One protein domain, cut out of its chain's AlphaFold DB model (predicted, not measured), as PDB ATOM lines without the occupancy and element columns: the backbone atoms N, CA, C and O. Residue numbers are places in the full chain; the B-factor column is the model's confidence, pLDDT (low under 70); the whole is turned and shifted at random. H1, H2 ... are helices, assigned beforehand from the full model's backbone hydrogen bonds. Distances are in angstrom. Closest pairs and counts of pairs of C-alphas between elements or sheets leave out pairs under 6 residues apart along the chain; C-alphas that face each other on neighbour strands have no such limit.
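AT A GLANCE: This is residues 45 to 142 of the 283 residues of the protein "Cu2_monoox_C domain-containing protein" of Biomphalaria glabrata (UniProt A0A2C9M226). Two helical hairpins, H2 with H3 and H4 with H5, pack together where H5 crosses H2; H6 crosses H3, and H1 lies at one end, beyond H4. The printed part has 98 residues, with six named helices, H1 to H6, and no named strand; the class is all helix, mostly crossed. It is compact, radius of gyration of the C-alphas 13.2 A, spanning 40 by 33 by 20 A.

HOW THE PARTS SIT: Start at H1, residues 49 to 52, close but not clearly touching H4, residues 104 to 117; the closest C-alphas, Tyr 52 and Ile 106, are 7.2 A apart. Next find the hairpin of H2, residues 69 to 77, and H3, residues 86 to 98, at a shallow tilt of 13 degrees, opposite ways; their closest C-alphas, Asn 77 and Cys 88, are 4.8 A apart. H4, with residues 111 to 115 alone, touches H5, residues 119 to 129, in a hairpin at 37 degrees, only just steep; closest C-alphas Met 114 and Gly 121, 4.5 A. H5 touches H2 at a steep 58 degrees, closest C-alphas Leu 127 and Leu 74, 6.5 A. H6, residues 132 to 142, touches H3 at residues 89 to 93 alone, closest C-alphas Val 135 and Lys 89, 6.3 A. Every O i to N i+4 pair is within hydrogen-bond range in H2 and H3, 9 of 10 in H4, 6 of 7 in H5 and in H6; H1 is too short for one.

IN THESE COORDINATES: Find C-alpha 49 at (-0.425, 13.103, -34.460), where H1 begins. H4 runs 20.9 A, H3 18.3 A; H6 ends at C-alpha 142, (-7.476, -7.405, -52.217).

THE WHOLE: The printed part has no cut; residues 53 to 68 make the long link. Look for pLDDT under 70 at residues 56 to 64, 105, 116 to 118 and 140 to 142.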
ATOM      1  N   MET A  45       5.901  11.524 -37.505       74.00
ATOM      2  CA  MET A  45       6.318  12.847 -37.036       74.00
ATOM      3  C   MET A  45       5.733  13.137 -35.661       74.00
ATOM      4  O   MET A  45       4.528  13.034 -35.452       74.00
ATOM      5  N   TYR A  46       6.579  13.537 -34.715       72.06
ATOM      6  CA  TYR A  46       6.141  13.744 -33.332       72.06
ATOM      7  C   TYR A  46       5.249  14.970 -33.142       72.06
ATOM      8  O   TYR A  46       4.401  14.969 -32.253       72.06
ATOM      9  N   CYS A  47       5.403  15.973 -34.005       73.19
ATOM     10  CA  CYS A  47       4.587  17.184 -33.991       73.19
ATOM     11  C   CYS A  47       3.247  17.042 -34.728       73.19
ATOM     12  O   CYS A  47       2.395  17.915 -34.584       73.19
ATOM     13  N   ASP A  48       3.038  15.973 -35.506       74.44
ATOM     14  CA  ASP A  48       1.774  15.737 -36.209       74.44
ATOM     15  C   ASP A  48       1.184  14.369 -35.835       74.44
ATOM     16  O   ASP A  48       1.494  13.350 -36.464       74.44
ATOM     17  N   PRO A  49       0.270  14.325 -34.847       73.31
ATOM     18  CA  PRO A  49      -0.425  13.103 -34.460       73.31
ATOM     19  C   PRO A  49      -1.245  12.456 -35.586       73.31
ATOM     20  O   PRO A  49      -1.614  11.286 -35.469       73.31
ATOM     21  N   ASN A  50      -1.549  13.165 -36.680       74.56
ATOM     22  CA  ASN A  50      -2.246  12.568 -37.821       74.56
ATOM     23  C   ASN A  50      -1.367  11.548 -38.554       74.56
ATOM     24  O   ASN A  50      -1.887  10.552 -39.070       74.56
ATOM     25  N   THR A  51      -0.040  11.721 -38.510       74.81
ATOM     26  CA  THR A  51       0.926  10.753 -39.059       74.81
ATOM     27  C   THR A  51       0.830   9.380 -38.394       74.81
ATOM     28  O   THR A  51       1.224   8.365 -38.963       74.81
ATOM     29  N   TYR A  52       0.189   9.298 -37.226       76.19
ATOM     30  CA  TYR A  52       0.008   8.054 -36.488       76.19
ATOM     31  C   TYR A  52      -1.076   7.152 -37.090       76.19
ATOM     32  O   TYR A  52      -1.276   6.040 -36.604       76.19
ATOM     33  N   ARG A  53      -1.814   7.612 -38.116       75.62
ATOM     34  CA  ARG A  53      -2.861   6.867 -38.854       75.62
ATOM     35  C   ARG A  53      -3.803   6.062 -37.941       75.62
ATOM     36  O   ARG A  53      -4.147   4.915 -38.223       75.62
ATOM     37  N   GLY A  54      -4.225   6.670 -36.831       75.38
ATOM     38  CA  GLY A  54      -5.128   6.059 -35.846       75.38
ATOM     39  C   GLY A  54      -4.451   5.215 -34.758       75.38
ATOM     40  O   GLY A  54      -5.148   4.597 -33.956       75.38
ATOM     41  N   CYS A  55      -3.119   5.189 -34.692       80.19
ATOM     42  CA  CYS A  55      -2.345   4.602 -33.601       80.19
ATOM     43  C   CYS A  55      -2.090   5.636 -32.485       80.19
ATOM     44  O   CYS A  55      -1.010   6.207 -32.381       80.19
ATOM     45  N   ALA A  56      -3.107   5.900 -31.659       66.06
ATOM     46  CA  ALA A  56      -3.064   6.973 -30.656       66.06
ATOM     47  C   ALA A  56      -1.983   6.792 -29.565       66.06
ATOM     48  O   ALA A  56      -1.442   7.777 -29.076       66.06
ATOM     49  N   ASP A  57      -1.631   5.548 -29.222       67.56
ATOM     50  CA  ASP A  57      -0.677   5.207 -28.154       67.56
ATOM     51  C   ASP A  57       0.678   4.731 -28.694       67.56
ATOM     52  O   ASP A  57       1.274   3.781 -28.179       67.56
ATOM     53  N   LEU A  58       1.188   5.389 -29.739       67.69
ATOM     54  CA  LEU A  58       2.476   5.044 -30.350       67.69
ATOM     55  C   LEU A  58       3.610   4.941 -29.328       67.69
ATOM     56  O   LEU A  58       4.438   4.066 -29.491       67.69
ATOM     57  N   PHE A  59       3.637   5.767 -28.278       60.88
ATOM     58  CA  PHE A  59       4.733   5.812 -27.294       60.88
ATOM     59  C   PHE A  59       4.519   4.940 -26.055       60.88
ATOM     60  O   PHE A  59       5.488   4.493 -25.446       60.88
ATOM     61  N   ASN A  60       3.263   4.676 -25.690       60.59
ATOM     62  CA  ASN A  60       2.924   3.898 -24.495       60.59
ATOM     63  C   ASN A  60       2.838   2.392 -24.782       60.59
ATOM     64  O   ASN A  60       3.067   1.582 -23.882       60.59
ATOM     65  N   ASN A  61       2.577   2.005 -26.038       58.97
ATOM     66  CA  ASN A  61       2.440   0.602 -26.435       58.97
ATOM     67  C   ASN A  61       3.731  -0.222 -26.323       58.97
ATOM     68  O   ASN A  61       3.658  -1.440 -26.418       58.97
ATOM     69  N   TYR A  62       4.900   0.394 -26.115       57.91
ATOM     70  CA  TYR A  62       6.174  -0.333 -26.025       57.91
ATOM     71  C   TYR A  62       6.443  -0.988 -24.675       57.91
ATOM     72  O   TYR A  62       7.465  -1.647 -24.518       57.91
ATOM     73  N   THR A  63       5.567  -0.788 -23.692       58.09
ATOM     74  CA  THR A  63       5.736  -1.362 -22.357       58.09
ATOM     75  C   THR A  63       4.619  -2.366 -22.087       58.09
ATOM     76  O   THR A  63       3.442  -2.063 -22.257       58.09
ATOM     77  N   ASN A  64       4.981  -3.573 -21.641       65.75
ATOM     78  CA  ASN A  64       4.054  -4.636 -21.217       65.75
ATOM     79  C   ASN A  64       3.245  -5.334 -22.330       65.75
ATOM     80  O   ASN A  64       2.090  -5.721 -22.112       65.75
ATOM     81  N   PHE A  65       3.862  -5.606 -23.490       72.75
ATOM     82  CA  PHE A  65       3.249  -6.444 -24.538       72.75
ATOM     83  C   PHE A  65       2.732  -7.784 -24.007       72.75
ATOM     84  O   PHE A  65       1.706  -8.268 -24.475       72.75
ATOM     85  N   ASN A  66       3.392  -8.348 -22.993       75.06
ATOM     86  CA  ASN A  66       3.021  -9.607 -22.343       75.06
ATOM     87  C   ASN A  66       1.590  -9.650 -21.776       75.06
ATOM     88  O   ASN A  66       1.061 -10.739 -21.569       75.06
ATOM     89  N   THR A  67       0.965  -8.497 -21.525       77.81
ATOM     90  CA  THR A  67      -0.418  -8.406 -21.027       77.81
ATOM     91  C   THR A  67      -1.455  -8.240 -22.139       77.81
ATOM     92  O   THR A  67      -2.657  -8.308 -21.885       77.81
ATOM     93  N   THR A  68      -1.012  -8.033 -23.380       82.25
ATOM     94  CA  THR A  68      -1.903  -7.781 -24.513       82.25
ATOM     95  C   THR A  68      -2.481  -9.075 -25.080       82.25
ATOM     96  O   THR A  68      -1.805 -10.103 -25.159       82.25
ATOM     97  N   LYS A  69      -3.726  -9.000 -25.567       86.56
ATOM     98  CA  LYS A  69      -4.375 -10.107 -26.286       86.56
ATOM     99  C   LYS A  69      -3.590 -10.523 -27.539       86.56
ATOM    100  O   LYS A  69      -3.497 -11.702 -27.852       86.56
ATOM    101  N   LEU A  70      -2.973  -9.556 -28.222       87.31
ATOM    102  CA  LEU A  70      -2.075  -9.805 -29.351       87.31
ATOM    103  C   LEU A  70      -0.967 -10.796 -28.975       87.31
ATOM    104  O   LEU A  70      -0.740 -11.781 -29.673       87.31
ATOM    105  N   TYR A  71      -0.286 -10.538 -27.860       85.81
ATOM    106  CA  TYR A  71       0.818 -11.371 -27.406       85.81
ATOM    107  C   TYR A  71       0.352 -12.776 -27.017       85.81
ATOM    108  O   TYR A  71       0.998 -13.761 -27.384       85.81
ATOM    109  N   THR A  72      -0.780 -12.898 -26.320       89.06
ATOM    110  CA  THR A  72      -1.325 -14.213 -25.952       89.06
ATOM    111  C   THR A  72      -1.746 -15.019 -27.176       89.06
ATOM    112  O   THR A  72      -1.420 -16.199 -27.262       89.06
ATOM    113  N   ASP A  73      -2.400 -14.390 -28.152       90.12
ATOM    114  CA  ASP A  73      -2.877 -15.082 -29.351       90.12
ATOM    115  C   ASP A  73      -1.701 -15.549 -30.221       90.12
ATOM    116  O   ASP A  73      -1.698 -16.676 -30.715       90.12
ATOM    117  N   LEU A  74      -0.662 -14.723 -30.377       89.81
ATOM    118  CA  LEU A  74       0.510 -15.094 -31.172       89.81
ATOM    119  C   LEU A  74       1.370 -16.155 -30.484       89.81
ATOM    120  O   LEU A  74       1.835 -17.075 -31.145       89.81
ATOM    121  N   THR A  75       1.557 -16.088 -29.165       89.12
ATOM    122  CA  THR A  75       2.333 -17.112 -28.435       89.12
ATOM    123  C   THR A  75       1.649 -18.479 -28.399       89.12
ATOM    124  O   THR A  75       2.334 -19.490 -28.263       89.12
ATOM    125  N   GLN A  76       0.319 -18.532 -28.531       91.81
ATOM    126  CA  GLN A  76      -0.440 -19.785 -28.579       91.81
ATOM    127  C   GLN A  76      -0.510 -20.396 -29.981       91.81
ATOM    128  O   GLN A  76      -0.487 -21.618 -30.106       91.81
ATOM    129  N   ASN A  77      -0.600 -19.562 -31.022       89.69
ATOM    130  CA  ASN A  77      -0.869 -20.029 -32.385       89.69
ATOM    131  C   ASN A  77       0.367 -20.035 -33.295       89.69
ATOM    132  O   ASN A  77       0.345 -20.689 -34.334       89.69
ATOM    133  N   CYS A  78       1.441 -19.327 -32.934       89.94
ATOM    134  CA  CYS A  78       2.644 -19.196 -33.753       89.94
ATOM    135  C   CYS A  78       3.865 -19.859 -33.108       89.94
ATOM    136  O   CYS A  78       4.056 -19.844 -31.893       89.94
ATOM    137  N   ILE A  79       4.753 -20.379 -33.955       82.19
ATOM    138  CA  ILE A  79       6.083 -20.855 -33.563       82.19
ATOM    139  C   ILE A  79       7.086 -19.763 -33.947       82.19
ATOM    140  O   ILE A  79       7.074 -19.379 -35.115       82.19
ATOM    141  N   PRO A  80       7.949 -19.257 -33.045       83.06
ATOM    142  CA  PRO A  80       8.936 -18.230 -33.389       83.06
ATOM    143  C   PRO A  80       9.896 -18.703 -34.485       83.06
ATOM    144  O   PRO A  80      10.533 -19.745 -34.325       83.06
ATOM    145  N   VAL A  81      10.024 -17.933 -35.572       76.25
ATOM    146  CA  VAL A  81      10.887 -18.251 -36.734       76.25
ATOM    147  C   VAL A  81      10.668 -19.692 -37.238       76.25
ATOM    148  O   VAL A  81      11.603 -20.436 -37.533       76.25
ATOM    149  N   GLY A  82       9.402 -20.108 -37.268       76.06
ATOM    150  CA  GLY A  82       8.962 -21.448 -37.650       76.06
ATOM    151  C   GLY A  82       8.192 -21.462 -38.974       76.06
ATOM    152  O   GLY A  82       8.034 -20.420 -39.609       76.06
ATOM    153  N   PRO A  83       7.693 -22.634 -39.408       76.25
ATOM    154  CA  PRO A  83       6.786 -22.700 -40.548       76.25
ATOM    155  C   PRO A  83       5.505 -21.907 -40.261       76.25
ATOM    156  O   PRO A  83       4.999 -21.924 -39.136       76.25
ATOM    157  N   CYS A  84       4.962 -21.249 -41.287       83.88
ATOM    158  CA  CYS A  84       3.697 -20.542 -41.159       83.88
ATOM    159  C   CYS A  84       2.541 -21.536 -40.972       83.88
ATOM    160  O   CYS A  84       2.222 -22.302 -41.883       83.88
ATOM    161  N   LEU A  85       1.923 -21.520 -39.790       85.81
ATOM    162  CA  LEU A  85       0.689 -22.251 -39.501       85.81
ATOM    163  C   LEU A  85      -0.518 -21.406 -39.933       85.81
ATOM    164  O   LEU A  85      -0.482 -20.178 -39.813       85.81
ATOM    165  N   GLU A  86      -1.591 -22.035 -40.416       85.19
ATOM    166  CA  GLU A  86      -2.786 -21.285 -40.838       85.19
ATOM    167  C   GLU A  86      -3.431 -20.558 -39.648       85.19
ATOM    168  O   GLU A  86      -3.821 -19.400 -39.782       85.19
ATOM    169  N   GLU A  87      -3.418 -21.154 -38.454       89.31
ATOM    170  CA  GLU A  87      -3.903 -20.533 -37.215       89.31
ATOM    171  C   GLU A  87      -3.082 -19.286 -36.845       89.31
ATOM    172  O   GLU A  87      -3.629 -18.260 -36.435       89.31
ATOM    173  N   CYS A  88      -1.760 -19.342 -37.044       88.38
ATOM    174  CA  CYS A  88      -0.863 -18.205 -36.831       88.38
ATOM    175  C   CYS A  88      -1.152 -17.067 -37.817       88.38
ATOM    176  O   CYS A  88      -1.268 -15.899 -37.441       88.38
ATOM    177  N   LYS A  89      -1.298 -17.408 -39.099       87.88
ATOM    178  CA  LYS A  89      -1.599 -16.459 -40.172       87.88
ATOM    179  C   LYS A  89      -2.940 -15.766 -39.953       87.88
ATOM    180  O   LYS A  89      -3.021 -14.546 -40.109       87.88
ATOM    181  N   GLU A  90      -3.979 -16.510 -39.582       89.50
ATOM    182  CA  GLU A  90      -5.297 -15.954 -39.268       89.50
ATOM    183  C   GLU A  90      -5.244 -15.021 -38.055       89.50
ATOM    184  O   GLU A  90      -5.778 -13.911 -38.128       89.50
ATOM    185  N   ALA A  91      -4.530 -15.406 -36.993       89.38
ATOM    186  CA  ALA A  91      -4.323 -14.555 -35.822       89.38
ATOM    187  C   ALA A  91      -3.621 -13.236 -36.194       89.38
ATOM    188  O   ALA A  91      -4.081 -12.155 -35.820       89.38
ATOM    189  N   ILE A  92      -2.550 -13.291 -36.993       87.44
ATOM    190  CA  ILE A  92      -1.838 -12.092 -37.461       87.44
ATOM    191  C   ILE A  92      -2.753 -11.205 -38.316       87.44
ATOM    192  O   ILE A  92      -2.777  -9.986 -38.136       87.44
ATOM    193  N   LEU A  93      -3.514 -11.789 -39.247       88.25
ATOM    194  CA  LEU A  93      -4.427 -11.043 -40.115       88.25
ATOM    195  C   LEU A  93      -5.553 -10.369 -39.330       88.25
ATOM    196  O   LEU A  93      -5.911  -9.234 -39.652       88.25
ATOM    197  N   LEU A  94      -6.103 -11.044 -38.319       90.38
ATOM    198  CA  LEU A  94      -7.118 -10.489 -37.426       90.38
ATOM    199  C   LEU A  94      -6.580  -9.242 -36.724       90.38
ATOM    200  O   LEU A  94      -7.132  -8.151 -36.880       90.38
ATOM    201  N   HIS A  95      -5.441  -9.378 -36.048       87.00
ATOM    202  CA  HIS A  95      -4.840  -8.282 -35.293       87.00
ATOM    203  C   HIS A  95      -4.403  -7.118 -36.186       87.00
ATOM    204  O   HIS A  95      -4.601  -5.965 -35.809       87.00
ATOM    205  N   LYS A  96      -3.882  -7.380 -37.393       85.50
ATOM    206  CA  LYS A  96      -3.539  -6.327 -38.369       85.50
ATOM    207  C   LYS A  96      -4.758  -5.557 -38.886       85.50
ATOM    208  O   LYS A  96      -4.653  -4.366 -39.187       85.50
ATOM    209  N   LYS A  97      -5.917  -6.211 -39.001       85.00
ATOM    210  CA  LYS A  97      -7.170  -5.547 -39.393       85.00
ATOM    211  C   LYS A  97      -7.726  -4.699 -38.254       85.00
ATOM    212  O   LYS A  97      -8.097  -3.552 -38.494       85.00
ATOM    213  N   GLU A  98      -7.743  -5.235 -37.038       85.56
ATOM    214  CA  GLU A  98      -8.311  -4.564 -35.864       85.56
ATOM    215  C   GLU A  98      -7.448  -3.396 -35.370       85.56
ATOM    216  O   GLU A  98      -7.996  -2.357 -35.011       85.56
ATOM    217  N   ASN A  99      -6.116  -3.519 -35.413       83.62
ATOM    218  CA  ASN A  99      -5.198  -2.517 -34.868       83.62
ATOM    219  C   ASN A  99      -4.531  -1.671 -35.965       83.62
ATOM    220  O   ASN A  99      -3.690  -2.188 -36.706       83.62
ATOM    221  N   PRO A 100      -4.813  -0.354 -36.033       81.81
ATOM    222  CA  PRO A 100      -4.140   0.563 -36.956       81.81
ATOM    223  C   PRO A 100      -2.613   0.598 -36.784       81.81
ATOM    224  O   PRO A 100      -1.895   0.712 -37.770       81.81
ATOM    225  N   CYS A 101      -2.117   0.399 -35.558       81.50
ATOM    226  CA  CYS A 101      -0.686   0.351 -35.235       81.50
ATOM    227  C   CYS A 101       0.083  -0.789 -35.923       81.50
ATOM    228  O   CYS A 101       1.299  -0.729 -36.052       81.50
ATOM    229  N   LEU A 102      -0.596  -1.862 -36.341       80.69
ATOM    230  CA  LEU A 102       0.051  -3.037 -36.938       80.69
ATOM    231  C   LEU A 102       0.083  -2.984 -38.475       80.69
ATOM    232  O   LEU A 102       0.375  -3.996 -39.126       80.69
ATOM    233  N   ARG A 103      -0.223  -1.823 -39.062       74.50
ATOM    234  CA  ARG A 103      -0.294  -1.609 -40.511       74.50
ATOM    235  C   ARG A 103       0.914  -0.827 -41.020       74.50
ATOM    236  O   ARG A 103       1.408   0.069 -40.340       74.50
ATOM    237  N   ASP A 104       1.323  -1.175 -42.237       70.38
ATOM    238  CA  ASP A 104       2.275  -0.420 -43.054       70.38
ATOM    239  C   ASP A 104       3.560  -0.016 -42.296       70.38
ATOM    240  O   ASP A 104       4.101  -0.796 -41.507       70.38
ATOM    241  N   GLU A 105       4.055   1.194 -42.545       69.62
ATOM    242  CA  GLU A 105       5.326   1.719 -42.035       69.62
ATOM    243  C   GLU A 105       5.302   2.022 -40.527       69.62
ATOM    244  O   GLU A 105       6.340   1.974 -39.866       69.62
ATOM    245  N   ILE A 106       4.114   2.228 -39.945       76.69
ATOM    246  CA  ILE A 106       3.944   2.400 -38.492       76.69
ATOM    247  C   ILE A 106       4.345   1.120 -37.762       76.69
ATOM    248  O   ILE A 106       5.035   1.170 -36.743       76.69
ATOM    249  N   PHE A 107       3.965  -0.044 -38.290       77.81
ATOM    250  CA  PHE A 107       4.366  -1.308 -37.684       77.81
ATOM    251  C   PHE A 107       5.874  -1.539 -37.786       77.81
ATOM    252  O   PHE A 107       6.473  -2.049 -36.841       77.81
ATOM    253  N   GLU A 108       6.506  -1.135 -38.891       76.06
ATOM    254  CA  GLU A 108       7.967  -1.182 -39.033       76.06
ATOM    255  C   GLU A 108       8.665  -0.301 -37.995       76.06
ATOM    256  O   GLU A 108       9.613  -0.747 -37.343       76.06
ATOM    257  N   PHE A 109       8.155   0.912 -37.773       75.06
ATOM    258  CA  PHE A 109       8.634   1.790 -36.711       75.06
ATOM    259  C   PHE A 109       8.509   1.122 -35.335       75.06
ATOM    260  O   PHE A 109       9.492   1.030 -34.596       75.06
ATOM    261  N   ILE A 110       7.336   0.565 -35.013       76.19
ATOM    262  CA  ILE A 110       7.097  -0.128 -33.740       76.19
ATOM    263  C   ILE A 110       8.037  -1.332 -33.593       76.19
ATOM    264  O   ILE A 110       8.593  -1.533 -32.514       76.19
ATOM    265  N   LYS A 111       8.290  -2.104 -34.663       76.19
ATOM    266  CA  LYS A 111       9.274  -3.201 -34.655       76.19
ATOM    267  C   LYS A 111      10.667  -2.714 -34.273       76.19
ATOM    268  O   LYS A 111      11.310  -3.346 -33.438       76.19
ATOM    269  N   GLN A 112      11.127  -1.590 -34.823       74.38
ATOM    270  CA  GLN A 112      12.436  -1.036 -34.460       74.38
ATOM    271  C   GLN A 112      12.506  -0.630 -32.983       74.38
ATOM    272  O   GLN A 112      13.499  -0.930 -32.316       74.38
ATOM    273  N   GLN A 113      11.454  -0.002 -32.452       73.81
ATOM    274  CA  GLN A 113      11.399   0.376 -31.036       73.81
ATOM    275  C   GLN A 113      11.377  -0.854 -30.120       73.81
ATOM    276  O   GLN A 113      12.159  -0.930 -29.171       73.81
ATOM    277  N   MET A 114      10.553  -1.855 -30.449       75.19
ATOM    278  CA  MET A 114      10.488  -3.140 -29.743       75.19
ATOM    279  C   MET A 114      11.858  -3.817 -29.681       75.19
ATOM    280  O   MET A 114      12.281  -4.257 -28.616       75.19
ATOM    281  N   TRP A 115      12.579  -3.856 -30.803       71.56
ATOM    282  CA  TRP A 115      13.897  -4.489 -30.879       71.56
ATOM    283  C   TRP A 115      14.959  -3.760 -30.044       71.56
ATOM    284  O   TRP A 115      15.875  -4.391 -29.520       71.56
ATOM    285  N   ARG A 116      14.843  -2.432 -29.908       68.56
ATOM    286  CA  ARG A 116      15.822  -1.591 -29.205       68.56
ATOM    287  C   ARG A 116      15.627  -1.558 -27.688       68.56
ATOM    288  O   ARG A 116      16.621  -1.414 -26.978       68.56
ATOM    289  N   TYR A 117      14.390  -1.671 -27.201       66.44
ATOM    290  CA  TYR A 117      14.065  -1.357 -25.806       66.44
ATOM    291  C   TYR A 117      13.398  -2.485 -24.998       66.44
ATOM    292  O   TYR A 117      13.455  -2.410 -23.772       66.44
ATOM    293  N   ASP A 118      12.821  -3.532 -25.613       69.06
ATOM    294  CA  ASP A 118      12.087  -4.578 -24.871       69.06
ATOM    295  C   ASP A 118      12.440  -6.021 -25.328       69.06
ATOM    296  O   ASP A 118      12.169  -6.403 -26.471       69.06
ATOM    297  N   PRO A 119      12.985  -6.887 -24.443       70.06
ATOM    298  CA  PRO A 119      13.243  -8.294 -24.770       70.06
ATOM    299  C   PRO A 119      11.975  -9.096 -25.128       70.06
ATOM    300  O   PRO A 119      12.055 -10.031 -25.927       70.06
ATOM    301  N   VAL A 120      10.803  -8.732 -24.595       76.00
ATOM    302  CA  VAL A 120       9.497  -9.316 -24.961       76.00
ATOM    303  C   VAL A 120       9.115  -8.925 -26.391       76.00
ATOM    304  O   VAL A 120       8.573  -9.744 -27.138       76.00
ATOM    305  N   GLY A 121       9.460  -7.704 -26.805       75.75
ATOM    306  CA  GLY A 121       9.255  -7.212 -28.167       75.75
ATOM    307  C   GLY A 121      10.012  -8.033 -29.215       75.75
ATOM    308  O   GLY A 121       9.466  -8.349 -30.269       75.75
ATOM    309  N   SER A 122      11.235  -8.471 -28.904       76.06
ATOM    310  CA  SER A 122      12.025  -9.338 -29.795       76.06
ATOM    311  C   SER A 122      11.351 -10.694 -30.054       76.06
ATOM    312  O   SER A 122      11.283 -11.155 -31.195       76.06
ATOM    313  N   LEU A 123      10.769 -11.315 -29.020       81.50
ATOM    314  CA  LEU A 123       9.990 -12.548 -29.183       81.50
ATOM    315  C   LEU A 123       8.755 -12.318 -30.061       81.50
ATOM    316  O   LEU A 123       8.478 -13.124 -30.947       81.50
ATOM    317  N   LEU A 124       8.042 -11.211 -29.848       81.56
ATOM    318  CA  LEU A 124       6.869 -10.858 -30.642       81.56
ATOM    319  C   LEU A 124       7.220 -10.703 -32.130       81.56
ATOM    320  O   LEU A 124       6.533 -11.262 -32.983       81.56
ATOM    321  N   ILE A 125       8.328 -10.027 -32.445       79.88
ATOM    322  CA  ILE A 125       8.835  -9.883 -33.820       79.88
ATOM    323  C   ILE A 125       9.113 -11.252 -34.452       79.88
ATOM    324  O   ILE A 125       8.709 -11.498 -35.587       79.88
ATOM    325  N   ASN A 126       9.739 -12.165 -33.708       82.44
ATOM    326  CA  ASN A 126      10.024 -13.518 -34.191       82.44
ATOM    327  C   ASN A 126       8.756 -14.342 -34.461       82.44
ATOM    328  O   ASN A 126       8.772 -15.201 -35.341       82.44
ATOM    329  N   LEU A 127       7.667 -14.097 -33.726       82.62
ATOM    330  CA  LEU A 127       6.367 -14.728 -33.980       82.62
ATOM    331  C   LEU A 127       5.728 -14.193 -35.270       82.62
ATOM    332  O   LEU A 127       5.198 -14.974 -36.056       82.62
ATOM    333  N   PHE A 128       5.823 -12.884 -35.528       82.12
ATOM    334  CA  PHE A 128       5.346 -12.285 -36.781       82.12
ATOM    335  C   PHE A 128       6.142 -12.756 -38.006       82.12
ATOM    336  O   PHE A 128       5.554 -12.955 -39.072       82.12
ATOM    337  N   ALA A 129       7.455 -12.953 -37.859       80.88
ATOM    338  CA  ALA A 129       8.339 -13.379 -38.943       80.88
ATOM    339  C   ALA A 129       7.931 -14.729 -39.560       80.88
ATOM    340  O   ALA A 129       8.171 -14.964 -40.742       80.88
ATOM    341  N   SER A 130       7.266 -15.598 -38.795       79.56
ATOM    342  CA  SER A 130       6.881 -16.944 -39.239       79.56
ATOM    343  C   SER A 130       5.877 -16.967 -40.392       79.56
ATOM    344  O   SER A 130       5.841 -17.949 -41.122       79.56
ATOM    345  N   CYS A 131       5.078 -15.908 -40.575       80.12
ATOM    346  CA  CYS A 131       4.033 -15.820 -41.609       80.12
ATOM    347  C   CYS A 131       4.090 -14.518 -42.427       80.12
ATOM    348  O   CYS A 131       3.101 -14.123 -43.050       80.12
ATOM    349  N   GLU A 132       5.217 -13.802 -42.400       77.81
ATOM    350  CA  GLU A 132       5.335 -12.458 -42.978       77.81
ATOM    351  C   GLU A 132       4.954 -12.421 -44.470       77.81
ATOM    352  O   GLU A 132       4.166 -11.573 -44.903       77.81
ATOM    353  N   ILE A 133       5.445 -13.388 -45.249       74.94
ATOM    354  CA  ILE A 133       5.229 -13.467 -46.700       74.94
ATOM    355  C   ILE A 133       3.766 -13.800 -47.018       74.94
ATOM    356  O   ILE A 133       3.156 -13.197 -47.908       74.94
ATOM    357  N   GLU A 134       3.194 -14.776 -46.322       79.62
ATOM    358  CA  GLU A 134       1.826 -15.253 -46.519       79.62
ATOM    359  C   GLU A 134       0.817 -14.158 -46.173       79.62
ATOM    360  O   GLU A 134      -0.108 -13.897 -46.946       79.62
ATOM    361  N   VAL A 135       1.036 -13.467 -45.054       82.19
ATOM    362  CA  VAL A 135       0.212 -12.341 -44.605       82.19
ATOM    363  C   VAL A 135       0.287 -11.187 -45.606       82.19
ATOM    364  O   VAL A 135      -0.753 -10.654 -45.994       82.19
ATOM    365  N   TYR A 136       1.485 -10.834 -46.088       76.69
ATOM    366  CA  TYR A 136       1.658  -9.790 -47.106       76.69
ATOM    367  C   TYR A 136       0.880 -10.106 -48.392       76.69
ATOM    368  O   TYR A 136       0.183  -9.243 -48.934       76.69
ATOM    369  N   LYS A 137       0.942 -11.357 -48.870       75.50
ATOM    370  CA  LYS A 137       0.173 -11.801 -50.044       75.50
ATOM    371  C   LYS A 137      -1.331 -11.671 -49.807       75.50
ATOM    372  O   LYS A 137      -2.029 -11.133 -50.665       75.50
ATOM    373  N   SER A 138      -1.828 -12.114 -48.653       78.50
ATOM    374  CA  SER A 138      -3.256 -12.042 -48.318       78.50
ATOM    375  C   SER A 138      -3.783 -10.609 -48.214       78.50
ATOM    376  O   SER A 138      -4.922 -10.354 -48.599       78.50
ATOM    377  N   LEU A 139      -2.971  -9.663 -47.738       71.00
ATOM    378  CA  LEU A 139      -3.360  -8.251 -47.652       71.00
ATOM    379  C   LEU A 139      -3.365  -7.558 -49.026       71.00
ATOM    380  O   LEU A 139      -4.241  -6.739 -49.297       71.00
ATOM    381  N   ASN A 140      -2.433  -7.912 -49.917       65.19
ATOM    382  CA  ASN A 140      -2.281  -7.246 -51.216       65.19
ATOM    383  C   ASN A 140      -3.103  -7.858 -52.359       65.19
ATOM    384  O   ASN A 140      -3.380  -7.171 -53.341       65.19
ATOM    385  N   GLN A 141      -3.576  -9.099 -52.234       57.75
ATOM    386  CA  GLN A 141      -4.501  -9.703 -53.208       57.75
ATOM    387  C   GLN A 141      -5.883  -9.016 -53.258       57.75
ATOM    388  O   GLN A 141      -6.627  -9.211 -54.213       57.75
ATOM    389  N   ILE A 142      -6.211  -8.157 -52.286       47.94
ATOM    390  CA  ILE A 142      -7.476  -7.405 -52.217       47.94
ATOM    391  C   ILE A 142      -7.461  -6.149 -53.132       47.94
ATOM    392  O   ILE A 142      -8.508  -5.554 -53.374       47.94
TER     393      ILE A 142